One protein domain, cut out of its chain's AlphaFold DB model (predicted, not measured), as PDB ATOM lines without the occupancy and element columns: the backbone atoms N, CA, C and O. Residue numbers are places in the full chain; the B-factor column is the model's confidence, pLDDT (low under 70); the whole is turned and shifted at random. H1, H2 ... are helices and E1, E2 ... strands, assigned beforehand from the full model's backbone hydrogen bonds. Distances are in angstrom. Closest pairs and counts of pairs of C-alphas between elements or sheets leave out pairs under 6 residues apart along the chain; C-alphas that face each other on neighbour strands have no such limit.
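What this domain is: This is residues 6 to 75 of the 85 residues of an uncharacterized protein of Arthrobacter sp. D5-1 (UniProt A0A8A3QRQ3). A single antiparallel sheet of five strands, strongly twisted and curled like part of a barrel, wraps round one helix, H1, which lies in the hollow of the sheet. The long strands E1 and E5 run side by side in the sheet, with E2 at one edge and the short E3 at the other. The order across the sheet is E2, E1, E5, E4, E3, and along the chain the 70 printed residues hold E1, E2, H1, E3, E4 and E5. The class is mixed, helices and strands, in two layers, the helix on one face of the sheet. The whole is compact and rounded, with a radius of gyration of the C-alphas of 11.1 A and spans of 29 by 25 by 21 A.

How they stand to each other: The longest strand, E5, residues 65 to 74, is the antiparallel neighbour of E1, residues 6 to 13, at 147 degrees; N 10 and O 71 are 2.9 A apart, within hydrogen-bond range. On the other side of E1, E2, residues 23 to 27, forms a hairpin with it at 137 degrees, with N 9 and O 23 at 2.8 A. On the other side of E5, E4, residues 59 to 62, forms a hairpin with E5 at 144 degrees, with N 60 and O 68 at 2.7 A. E4 also forms a hairpin with E3, residues 51 to 54, at 155 degrees, with N 52 and O 61 at 2.8 A. E3, E4 and E5 are a meander, each strand the antiparallel neighbour of the one before. The edge strands E2 and E3 are apart. H1, residues 30 to 42, is on the sheet, which curls round it. The closest C-alphas of H1 and E3 are those of Thr 34 and Val 53, 6.0 A apart, and those of H1 and E2 are Leu 33 and Phe 27, 5.5 A apart. E1 and H1 are near each other. In H1 every O i to N i+4 pair is within hydrogen-bond range.

Where its parts are: E5 measures 27.8 A from first to last C-alpha and ends at C-alpha 74 (-60.028, -119.231, 7.950). E1 measures 22.8 A and begins at C-alpha 6 (-56.296, -113.975, 10.883). H1 measures 18.0 A and begins at C-alpha 30 (-48.766, -110.597, 0.719). E2 measures 12.0 A, E3 10.3 A and E4 9.8 A.

The domain as a whole: The C-alphas farthest apart, those of Pro 48 and Tyr 75, are 33.1 A apart. The printed part has no cut and no long link. The mean pLDDT of the printed part is 90.5, and no printed residue is under 70.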
ATOM      1  N   ARG A   6     -56.766-112.918   9.977       88.50
ATOM      2  CA  ARG A   6     -56.296-113.975  10.883       88.50
ATOM      3  C   ARG A   6     -56.657-115.315  10.259       88.50
ATOM      4  O   ARG A   6     -57.826-115.682  10.244       88.50
ATOM      5  N   LEU A   7     -55.661-116.007   9.718       91.69
ATOM      6  CA  LEU A   7     -55.805-117.301   9.044       91.69
ATOM      7  C   LEU A   7     -54.817-118.297   9.639       91.69
ATOM      8  O   LEU A   7     -53.875-117.906  10.325       91.69
ATOM      9  N   PHE A   8     -54.974-119.573   9.322       92.81
ATOM     10  CA  PHE A   8     -53.917-120.551   9.531       92.81
ATOM     11  C   PHE A   8     -53.511-121.193   8.207       92.81
ATOM     12  O   PHE A   8     -54.354-121.462   7.351       92.81
ATOM     13  N   ALA A   9     -52.214-121.448   8.038       93.12
ATOM     14  CA  ALA A   9     -51.707-122.237   6.928       93.12
ATOM     15  C   ALA A   9     -51.486-123.687   7.345       93.12
ATOM     16  O   ALA A   9     -50.830-123.979   8.351       93.12
ATOM     17  N   VAL A  10     -51.997-124.595   6.522       93.62
ATOM     18  CA  VAL A  10     -51.640-126.011   6.557       93.62
ATOM     19  C   VAL A  10     -50.508-126.215   5.564       93.62
ATOM     20  O   VAL A  10     -50.660-125.899   4.386       93.62
ATOM     21  N   ILE A  11     -49.376-126.723   6.046       93.38
ATOM     22  CA  ILE A  11     -48.202-126.999   5.220       93.38
ATOM     23  C   ILE A  11     -48.143-128.497   4.933       93.38
ATOM     24  O   ILE A  11     -48.118-129.314   5.859       93.38
ATOM     25  N   GLN A  12     -48.089-128.848   3.652       93.94
ATOM     26  CA  GLN A  12     -48.005-130.218   3.171       93.94
ATOM     27  C   GLN A  12     -46.707-130.431   2.388       93.94
ATOM     28  O   GLN A  12     -46.614-129.997   1.240       93.94
ATOM     29  N   PRO A  13     -45.706-131.112   2.970       92.81
ATOM     30  CA  PRO A  13     -44.515-131.511   2.233       92.81
ATOM     31  C   PRO A  13     -44.860-132.456   1.083       92.81
ATOM     32  O   PRO A  13     -45.744-133.308   1.202       92.81
ATOM     33  N   ILE A  14     -44.153-132.317  -0.034       91.50
ATOM     34  CA  ILE A  14     -44.360-133.163  -1.211       91.50
ATOM     35  C   ILE A  14     -43.993-134.607  -0.851       91.50
ATOM     36  O   ILE A  14     -42.933-134.857  -0.286       91.50
ATOM     37  N   GLY A  15     -44.886-135.552  -1.152       90.06
ATOM     38  CA  GLY A  15     -44.695-136.976  -0.849       90.06
ATOM     39  C   GLY A  15     -44.983-137.380   0.603       90.06
ATOM     40  O   GLY A  15     -44.875-138.559   0.932       90.06
ATOM     41  N   HIS A  16     -45.394-136.447   1.470       91.00
ATOM     42  CA  HIS A  16     -45.687-136.732   2.875       91.00
ATOM     43  C   HIS A  16     -47.058-136.208   3.311       91.00
ATOM     44  O   HIS A  16     -47.719-135.417   2.635       91.00
ATOM     45  N   ARG A  17     -47.495-136.669   4.490       88.75
ATOM     46  CA  ARG A  17     -48.691-136.143   5.155       88.75
ATOM     47  C   ARG A  17     -48.458-134.686   5.588       88.75
ATOM     48  O   ARG A  17     -47.325-134.334   5.921       88.75
ATOM     49  N   PRO A  18     -49.514-133.854   5.630       90.44
ATOM     50  CA  PRO A  18     -49.412-132.494   6.143       90.44
ATOM     51  C   PRO A  18     -48.910-132.468   7.585       90.44
ATOM     52  O   PRO A  18     -49.185-133.378   8.375       90.44
ATOM     53  N   TYR A  19     -48.170-131.413   7.929       88.81
ATOM     54  CA  TYR A  19     -47.705-131.228   9.298       88.81
ATOM     55  C   TYR A  19     -48.898-131.093  10.250       88.81
ATOM     56  O   TYR A  19     -49.905-130.462   9.930       88.81
ATOM     57  N   LYS A  20     -48.769-131.693  11.440       86.62
ATOM     58  CA  LYS A  20     -49.769-131.563  12.511       86.62
ATOM     59  C   LYS A  20     -49.885-130.111  12.978       86.62
ATOM     60  O   LYS A  20     -50.990-129.621  13.193       86.62
ATOM     61  N   ASP A  21     -48.741-129.438  13.086       86.75
ATOM     62  CA  ASP A  21     -48.664-128.013  13.383       86.75
ATOM     63  C   ASP A  21     -49.111-127.160  12.202       86.75
ATOM     64  O   ASP A  21     -48.731-127.382  11.046       86.75
ATOM     65  N   ARG A  22     -49.900-126.142  12.535       88.19
ATOM     66  CA  ARG A  22     -50.439-125.160  11.599       88.19
ATOM     67  C   ARG A  22     -49.733-123.836  11.844       88.19
ATOM     68  O   ARG A  22     -49.556-123.433  12.993       88.19
ATOM     69  N   ALA A  23     -49.359-123.143  10.776       89.44
ATOM     70  CA  ALA A  23     -48.801-121.807  10.918       89.44
ATOM     71  C   ALA A  23     -49.953-120.836  11.183       89.44
ATOM     72  O   ALA A  23     -50.799-120.639  10.314       89.44
ATOM     73  N   ASN A  24     -50.012-120.251  12.376       91.19
ATOM     74  CA  ASN A  24     -50.983-119.206  12.683       91.19
ATOM     75  C   ASN A  24     -50.495-117.895  12.054       91.19
ATOM     76  O   ASN A  24     -49.388-117.447  12.346       91.19
ATOM     77  N   LEU A  25     -51.300-117.308  11.172       91.31
ATOM     78  CA  LEU A  25     -50.922-116.170  10.344       91.31
ATOM     79  C   LEU A  25     -51.798-114.959  10.650       91.31
ATOM     80  O   LEU A  25     -53.028-115.042  10.706       91.31
ATOM     81  N   HIS A  26     -51.155-113.807  10.793       91.94
ATOM     82  CA  HIS A  26     -51.811-112.534  11.044       91.94
ATOM     83  C   HIS A  26     -51.203-111.452  10.157       91.94
ATOM     84  O   HIS A  26     -50.209-110.831  10.520       91.94
ATOM     85  N   PHE A  27     -51.783-111.235   8.981       89.94
ATOM     86  CA  PHE A  27     -51.179-110.413   7.931       89.94
ATOM     87  C   PHE A  27     -52.199-109.466   7.304       89.94
ATOM     88  O   PHE A  27     -53.400-109.751   7.272       89.94
ATOM     89  N   ARG A  28     -51.724-108.336   6.782       89.56
ATOM     90  CA  ARG A  28     -52.547-107.380   6.020       89.56
ATOM     91  C   ARG A  28     -52.247-107.403   4.514       89.56
ATOM     92  O   ARG A  28     -53.105-107.040   3.714       89.56
ATOM     93  N   ASP A  29     -51.049-107.856   4.137       89.25
ATOM     94  CA  ASP A  29     -50.521-107.865   2.768       89.25
ATOM     95  C   ASP A  29     -49.774-109.171   2.461       89.25
ATOM     96  O   ASP A  29     -49.332-109.879   3.367       89.25
ATOM     97  N   ASN A  30     -49.536-109.435   1.171       90.12
ATOM     98  CA  ASN A  30     -48.766-110.597   0.719       90.12
ATOM     99  C   ASN A  30     -47.326-110.598   1.257       90.12
ATOM    100  O   ASN A  30     -46.791-111.659   1.536       90.12
ATOM    101  N   SER A  31     -46.708-109.428   1.454       90.44
ATOM    102  CA  SER A  31     -45.355-109.334   2.022       90.44
ATOM    103  C   SER A  31     -45.295-109.853   3.465       90.44
ATOM    104  O   SER A  31     -44.419-110.654   3.793       90.44
ATOM    105  N   GLU A  32     -46.261-109.474   4.313       91.50
ATOM    106  CA  GLU A  32     -46.349-109.975   5.691       91.50
ATOM    107  C   GLU A  32     -46.671-111.473   5.727       91.50
ATOM    108  O   GLU A  32     -46.093-112.210   6.528       91.50
ATOM    109  N   LEU A  33     -47.552-111.929   4.831       91.44
ATOM    110  CA  LEU A  33     -47.863-113.347   4.663       91.44
ATOM    111  C   LEU A  33     -46.603-114.156   4.327       91.44
ATOM    112  O   LEU A  33     -46.307-115.141   5.005       91.44
ATOM    113  N   THR A  34     -45.842-113.718   3.323       93.25
ATOM    114  CA  THR A  34     -44.576-114.342   2.924       93.25
ATOM    115  C   THR A  34     -43.588-114.362   4.085       93.25
ATOM    116  O   THR A  34     -43.007-115.405   4.365       93.25
ATOM    117  N   ALA A  35     -43.419-113.254   4.811       92.44
ATOM    118  CA  ALA A  35     -42.488-113.186   5.937       92.44
ATOM    119  C   ALA A  35     -42.842-114.180   7.060       92.44
ATOM    120  O   ALA A  35     -41.962-114.876   7.581       92.44
ATOM    121  N   GLN A  36     -44.127-114.297   7.409       93.25
ATOM    122  CA  GLN A  36     -44.588-115.227   8.444       93.25
ATOM    123  C   GLN A  36     -44.484-116.687   7.998       93.25
ATOM    124  O   GLN A  36     -44.009-117.526   8.766       93.25
ATOM    125  N   LEU A  37     -44.848-116.993   6.749       92.44
ATOM    126  CA  LEU A  37     -44.683-118.334   6.182       92.44
ATOM    127  C   LEU A  37     -43.210-118.740   6.096       92.44
ATOM    128  O   LEU A  37     -42.876-119.858   6.475       92.44
ATOM    129  N   THR A  38     -42.321-117.838   5.675       92.00
ATOM    130  CA  THR A  38     -40.871-118.087   5.662       92.00
ATOM    131  C   THR A  38     -40.346-118.340   7.072       92.00
ATOM    132  O   THR A  38     -39.539-119.246   7.271       92.00
ATOM    133  N   THR A  39     -40.823-117.585   8.066       91.50
ATOM    134  CA  THR A  39     -40.449-117.791   9.476       91.50
ATOM    135  C   THR A  39     -40.867-119.178   9.956       91.50
ATOM    136  O   THR A  39     -40.039-119.903  10.501       91.50
ATOM    137  N   TYR A  40     -42.109-119.588   9.686       90.81
ATOM    138  CA  TYR A  40     -42.585-120.934  10.007       90.81
ATOM    139  C   TYR A  40     -41.801-122.021   9.255       90.81
ATOM    140  O   TYR A  40     -41.392-123.024   9.830       90.81
ATOM    141  N   ALA A  41     -41.538-121.825   7.966       90.56
ATOM    142  CA  ALA A  41     -40.801-122.781   7.150       90.56
ATOM    143  C   ALA A  41     -39.356-122.978   7.647       90.56
ATOM    144  O   ALA A  41     -38.878-124.111   7.675       90.56
ATOM    145  N   ARG A  42     -38.689-121.927   8.141       89.94
ATOM    146  CA  ARG A  42     -37.355-122.031   8.767       89.94
ATOM    147  C   ARG A  42     -37.328-122.916  10.014       89.94
ATOM    148  O   ARG A  42     -36.282-123.478  10.320       89.94
ATOM    149  N   THR A  43     -38.451-123.090  10.717       89.19
ATOM    150  CA  THR A  43     -38.517-124.029  11.853       89.19
ATOM    151  C   THR A  43     -38.616-125.488  11.404       89.19
ATOM    152  O   THR A  43     -38.464-126.387  12.227       89.19
ATOM    153  N   LYS A  44     -38.937-125.746  10.129       87.25
ATOM    154  CA  LYS A  44     -39.030-127.093   9.541       87.25
ATOM    155  C   LYS A  44     -37.801-127.432   8.694       87.25
ATOM    156  O   LYS A  44     -37.370-128.579   8.695       87.25
ATOM    157  N   TRP A  45     -37.225-126.433   8.025       87.94
ATOM    158  CA  TRP A  45     -35.989-126.530   7.247       87.94
ATOM    159  C   TRP A  45     -34.953-125.541   7.803       87.94
ATOM    160  O   TRP A  45     -34.911-124.388   7.365       87.94
ATOM    161  N   PRO A  46     -34.154-125.954   8.805       82.81
ATOM    162  CA  PRO A  46     -33.151-125.089   9.411       82.81
ATOM    163  C   PRO A  46     -31.987-124.785   8.453       82.81
ATOM    164  O   PRO A  46     -31.742-125.494   7.472       82.81
ATOM    165  N   VAL A  47     -31.270-123.701   8.765       78.31
ATOM    166  CA  VAL A  47     -30.086-123.212   8.036       78.31
ATOM    167  C   VAL A  47     -29.042-124.321   7.823       78.31
ATOM    168  O   VAL A  47     -28.914-125.192   8.684       78.31
ATOM    169  N   PRO A  48     -28.297-124.318   6.696       76.00
ATOM    170  CA  PRO A  48     -28.038-123.202   5.764       76.00
ATOM    171  C   PRO A  48     -29.033-123.026   4.600       76.00
ATOM    172  O   PRO A  48     -28.793-122.206   3.717       76.00
ATOM    173  N   GLN A  49     -30.139-123.769   4.585       83.69
ATOM    174  CA  GLN A  49     -31.065-123.826   3.449       83.69
ATOM    175  C   GLN A  49     -31.730-122.469   3.140       83.69
ATOM    176  O   GLN A  49     -32.248-121.790   4.038       83.69
ATOM    177  N   LYS A  50     -31.755-122.067   1.860       88.56
ATOM    178  CA  LYS A  50     -32.453-120.849   1.409       88.56
ATOM    179  C   LYS A  50     -33.946-121.122   1.262       88.56
ATOM    180  O   LYS A  50     -34.375-121.754   0.303       88.56
ATOM    181  N   VAL A  51     -34.742-120.604   2.193       91.44
ATOM    182  CA  VAL A  51     -36.206-120.738   2.179       91.44
ATOM    183  C   VAL A  51     -36.856-119.532   1.502       91.44
ATOM    184  O   VAL A  51     -36.658-118.393   1.931       91.44
ATOM    185  N   ALA A  52     -37.670-119.797   0.486       91.94
ATOM    186  CA  ALA A  52     -38.532-118.845  -0.199       91.94
ATOM    187  C   ALA A  52     -39.976-119.369  -0.244       91.94
ATOM    188  O   ALA A  52     -40.228-120.570  -0.154       91.94
ATOM    189  N   VAL A  53     -40.940-118.461  -0.373       93.31
ATOM    190  CA  VAL A  53     -42.365-118.800  -0.434       93.31
ATOM    191  C   VAL A  53     -42.966-118.133  -1.659       93.31
ATOM    192  O   VAL A  53     -42.872-116.916  -1.815       93.31
ATOM    193  N   ASP A  54     -43.597-118.937  -2.505       93.38
ATOM    194  CA  ASP A  54     -44.336-118.478  -3.670       93.38
ATOM    195  C   ASP A  54     -45.832-118.468  -3.341       93.38
ATOM    196  O   ASP A  54     -46.464-119.513  -3.159       93.38
ATOM    197  N   ILE A  55     -46.394-117.263  -3.232       91.62
ATOM    198  CA  ILE A  55     -47.805-117.063  -2.889       91.62
ATOM    199  C   ILE A  55     -48.732-117.399  -4.059       91.62
ATOM    200  O   ILE A  55     -49.854-117.854  -3.832       91.62
ATOM    201  N   HIS A  56     -48.276-117.201  -5.297       90.12
ATOM    202  CA  HIS A  56     -49.081-117.435  -6.493       90.12
ATOM    203  C   HIS A  56     -49.228-118.935  -6.753       90.12
ATOM    204  O   HIS A  56     -50.342-119.421  -6.947       90.12
ATOM    205  N   ALA A  57     -48.121-119.672  -6.666       92.00
ATOM    206  CA  ALA A  57     -48.094-121.125  -6.802       92.00
ATOM    207  C   ALA A  57     -48.425-121.873  -5.495       92.00
ATOM    208  O   ALA A  57     -48.547-123.095  -5.504       92.00
ATOM    209  N   LYS A  58     -48.600-121.155  -4.376       94.25
ATOM    210  CA  LYS A  58     -48.919-121.703  -3.046       94.25
ATOM    211  C   LYS A  58     -47.939-122.787  -2.577       94.25
ATOM    212  O   LYS A  58     -48.336-123.825  -2.041       94.25
ATOM    213  N   GLN A  59     -46.645-122.528  -2.751       94.88
ATOM    214  CA  GLN A  59     -45.572-123.475  -2.449       94.88
ATOM    215  C   GLN A  59     -44.425-122.842  -1.655       94.88
ATOM    216  O   GLN A  59     -44.161-121.643  -1.726       94.88
ATOM    217  N   ILE A  60     -43.734-123.680  -0.891       94.00
ATOM    218  CA  ILE A  60     -42.489-123.377  -0.195       94.00
ATOM    219  C   ILE A  60     -41.351-123.955  -1.030       94.00
ATOM    220  O   ILE A  60     -41.306-125.159  -1.308       94.00
ATOM    221  N   ILE A  61     -40.430-123.079  -1.398       93.62
ATOM    222  CA  ILE A  61     -39.238-123.372  -2.179       93.62
ATOM    223  C   ILE A  61     -38.055-123.384  -1.214       93.62
ATOM    224  O   ILE A  61     -37.834-122.426  -0.476       93.62
ATOM    225  N   VAL A  62     -37.288-124.466  -1.217       92.62
ATOM    226  CA  VAL A  62     -36.078-124.605  -0.404       92.62
ATOM    227  C   VAL A  62     -34.921-124.900  -1.346       92.62
ATOM    228  O   VAL A  62     -34.991-125.848  -2.127       92.62
ATOM    229  N   ASP A  63     -33.906-124.037  -1.330       91.25
ATOM    230  CA  ASP A  63     -32.747-124.083  -2.234       91.25
ATOM    231  C   ASP A  63     -33.145-124.182  -3.718       91.25
ATOM    232  O   ASP A  63     -32.602-124.961  -4.495       91.25
ATOM    233  N   GLY A  64     -34.153-123.396  -4.110       90.44
ATOM    234  CA  GLY A  64     -34.659-123.348  -5.488       90.44
ATOM    235  C   GLY A  64     -35.585-124.505  -5.877       90.44
ATOM    236  O   GLY A  64     -36.139-124.484  -6.970       90.44
ATOM    237  N   THR A  65     -35.817-125.474  -4.985       91.50
ATOM    238  CA  THR A  65     -36.683-126.631  -5.253       91.50
ATOM    239  C   THR A  65     -37.989-126.544  -4.455       91.50
ATOM    240  O   THR A  65     -37.937-126.351  -3.237       91.50
ATOM    241  N   PRO A  66     -39.174-126.725  -5.069       93.44
ATOM    242  CA  PRO A  66     -40.423-126.873  -4.326       93.44
ATOM    243  C   PRO A  66     -40.348-128.069  -3.370       93.44
ATOM    244  O   PRO A  66     -40.089-129.196  -3.787       93.44
ATOM    245  N   ARG A  67     -40.563-127.835  -2.073       93.12
ATOM    246  CA  ARG A  67     -40.536-128.890  -1.039       93.12
ATOM    247  C   ARG A  67     -41.885-129.134  -0.391       93.12
ATOM    248  O   ARG A  67     -42.123-130.229   0.119       93.12
ATOM    249  N   ALA A  68     -42.751-128.131  -0.370       94.38
ATOM    250  CA  ALA A  68     -44.056-128.235   0.258       94.38
ATOM    251  C   ALA A  68     -45.065-127.309  -0.407       94.38
ATOM    252  O   ALA A  68     -44.707-126.240  -0.883       94.38
ATOM    253  N   ASN A  69     -46.329-127.700  -0.362       94.88
ATOM    254  CA  ASN A  69     -47.460-126.850  -0.699       94.88
ATOM    255  C   ASN A  69     -48.062-126.272   0.580       94.88
ATOM    256  O   ASN A  69     -47.905-126.844   1.667       94.88
ATOM    257  N   PHE A  70     -48.771-125.156   0.463       93.88
ATOM    258  CA  PHE A  70     -49.527-124.606   1.575       93.88
ATOM    259  C   PHE A  70     -50.945-124.214   1.180       93.88
ATOM    260  O   PHE A  70     -51.205-123.729   0.081       93.88
ATOM    261  N   SER A  71     -51.859-124.370   2.128       92.62
ATOM    262  CA  SER A  71     -53.254-123.961   1.989       92.62
ATOM    263  C   SER A  71     -53.620-123.031   3.130       92.62
ATOM    264  O   SER A  71     -53.313-123.317   4.287       92.62
ATOM    265  N   LEU A  72     -54.255-121.906   2.804       92.19
ATOM    266  CA  LEU A  72     -54.744-120.939   3.783       92.19
ATOM    267  C   LEU A  72     -56.190-121.262   4.136       92.19
ATOM    268  O   LEU A  72     -57.022-121.447   3.249       92.19
ATOM    269  N   HIS A  73     -56.476-121.288   5.428       90.56
ATOM    270  CA  HIS A  73     -57.800-121.561   5.957       90.56
ATOM    271  C   HIS A  73     -58.182-120.488   6.968       90.56
ATOM    272  O   HIS A  73     -57.368-120.044   7.780       90.56
ATOM    273  N   GLU A  74     -59.443-120.082   6.923       87.50
ATOM    274  CA  GLU A  74     -60.028-119.231   7.950       87.50
ATOM    275  C   GLU A  74     -60.231-120.056   9.217       87.50
ATOM    276  O   GLU A  74     -60.619-121.229   9.158       87.50
ATOM    277  N   TYR A  75     -59.978-119.454  10.379       80.50
ATOM    278  CA  TYR A  75     -60.456-120.044  11.620       80.50
ATOM    279  C   TYR A  75     -61.977-120.040  11.545       80.50
ATOM    280  O   TYR A  75     -62.596-118.982  11.614       80.50
TER     281      TYR A  75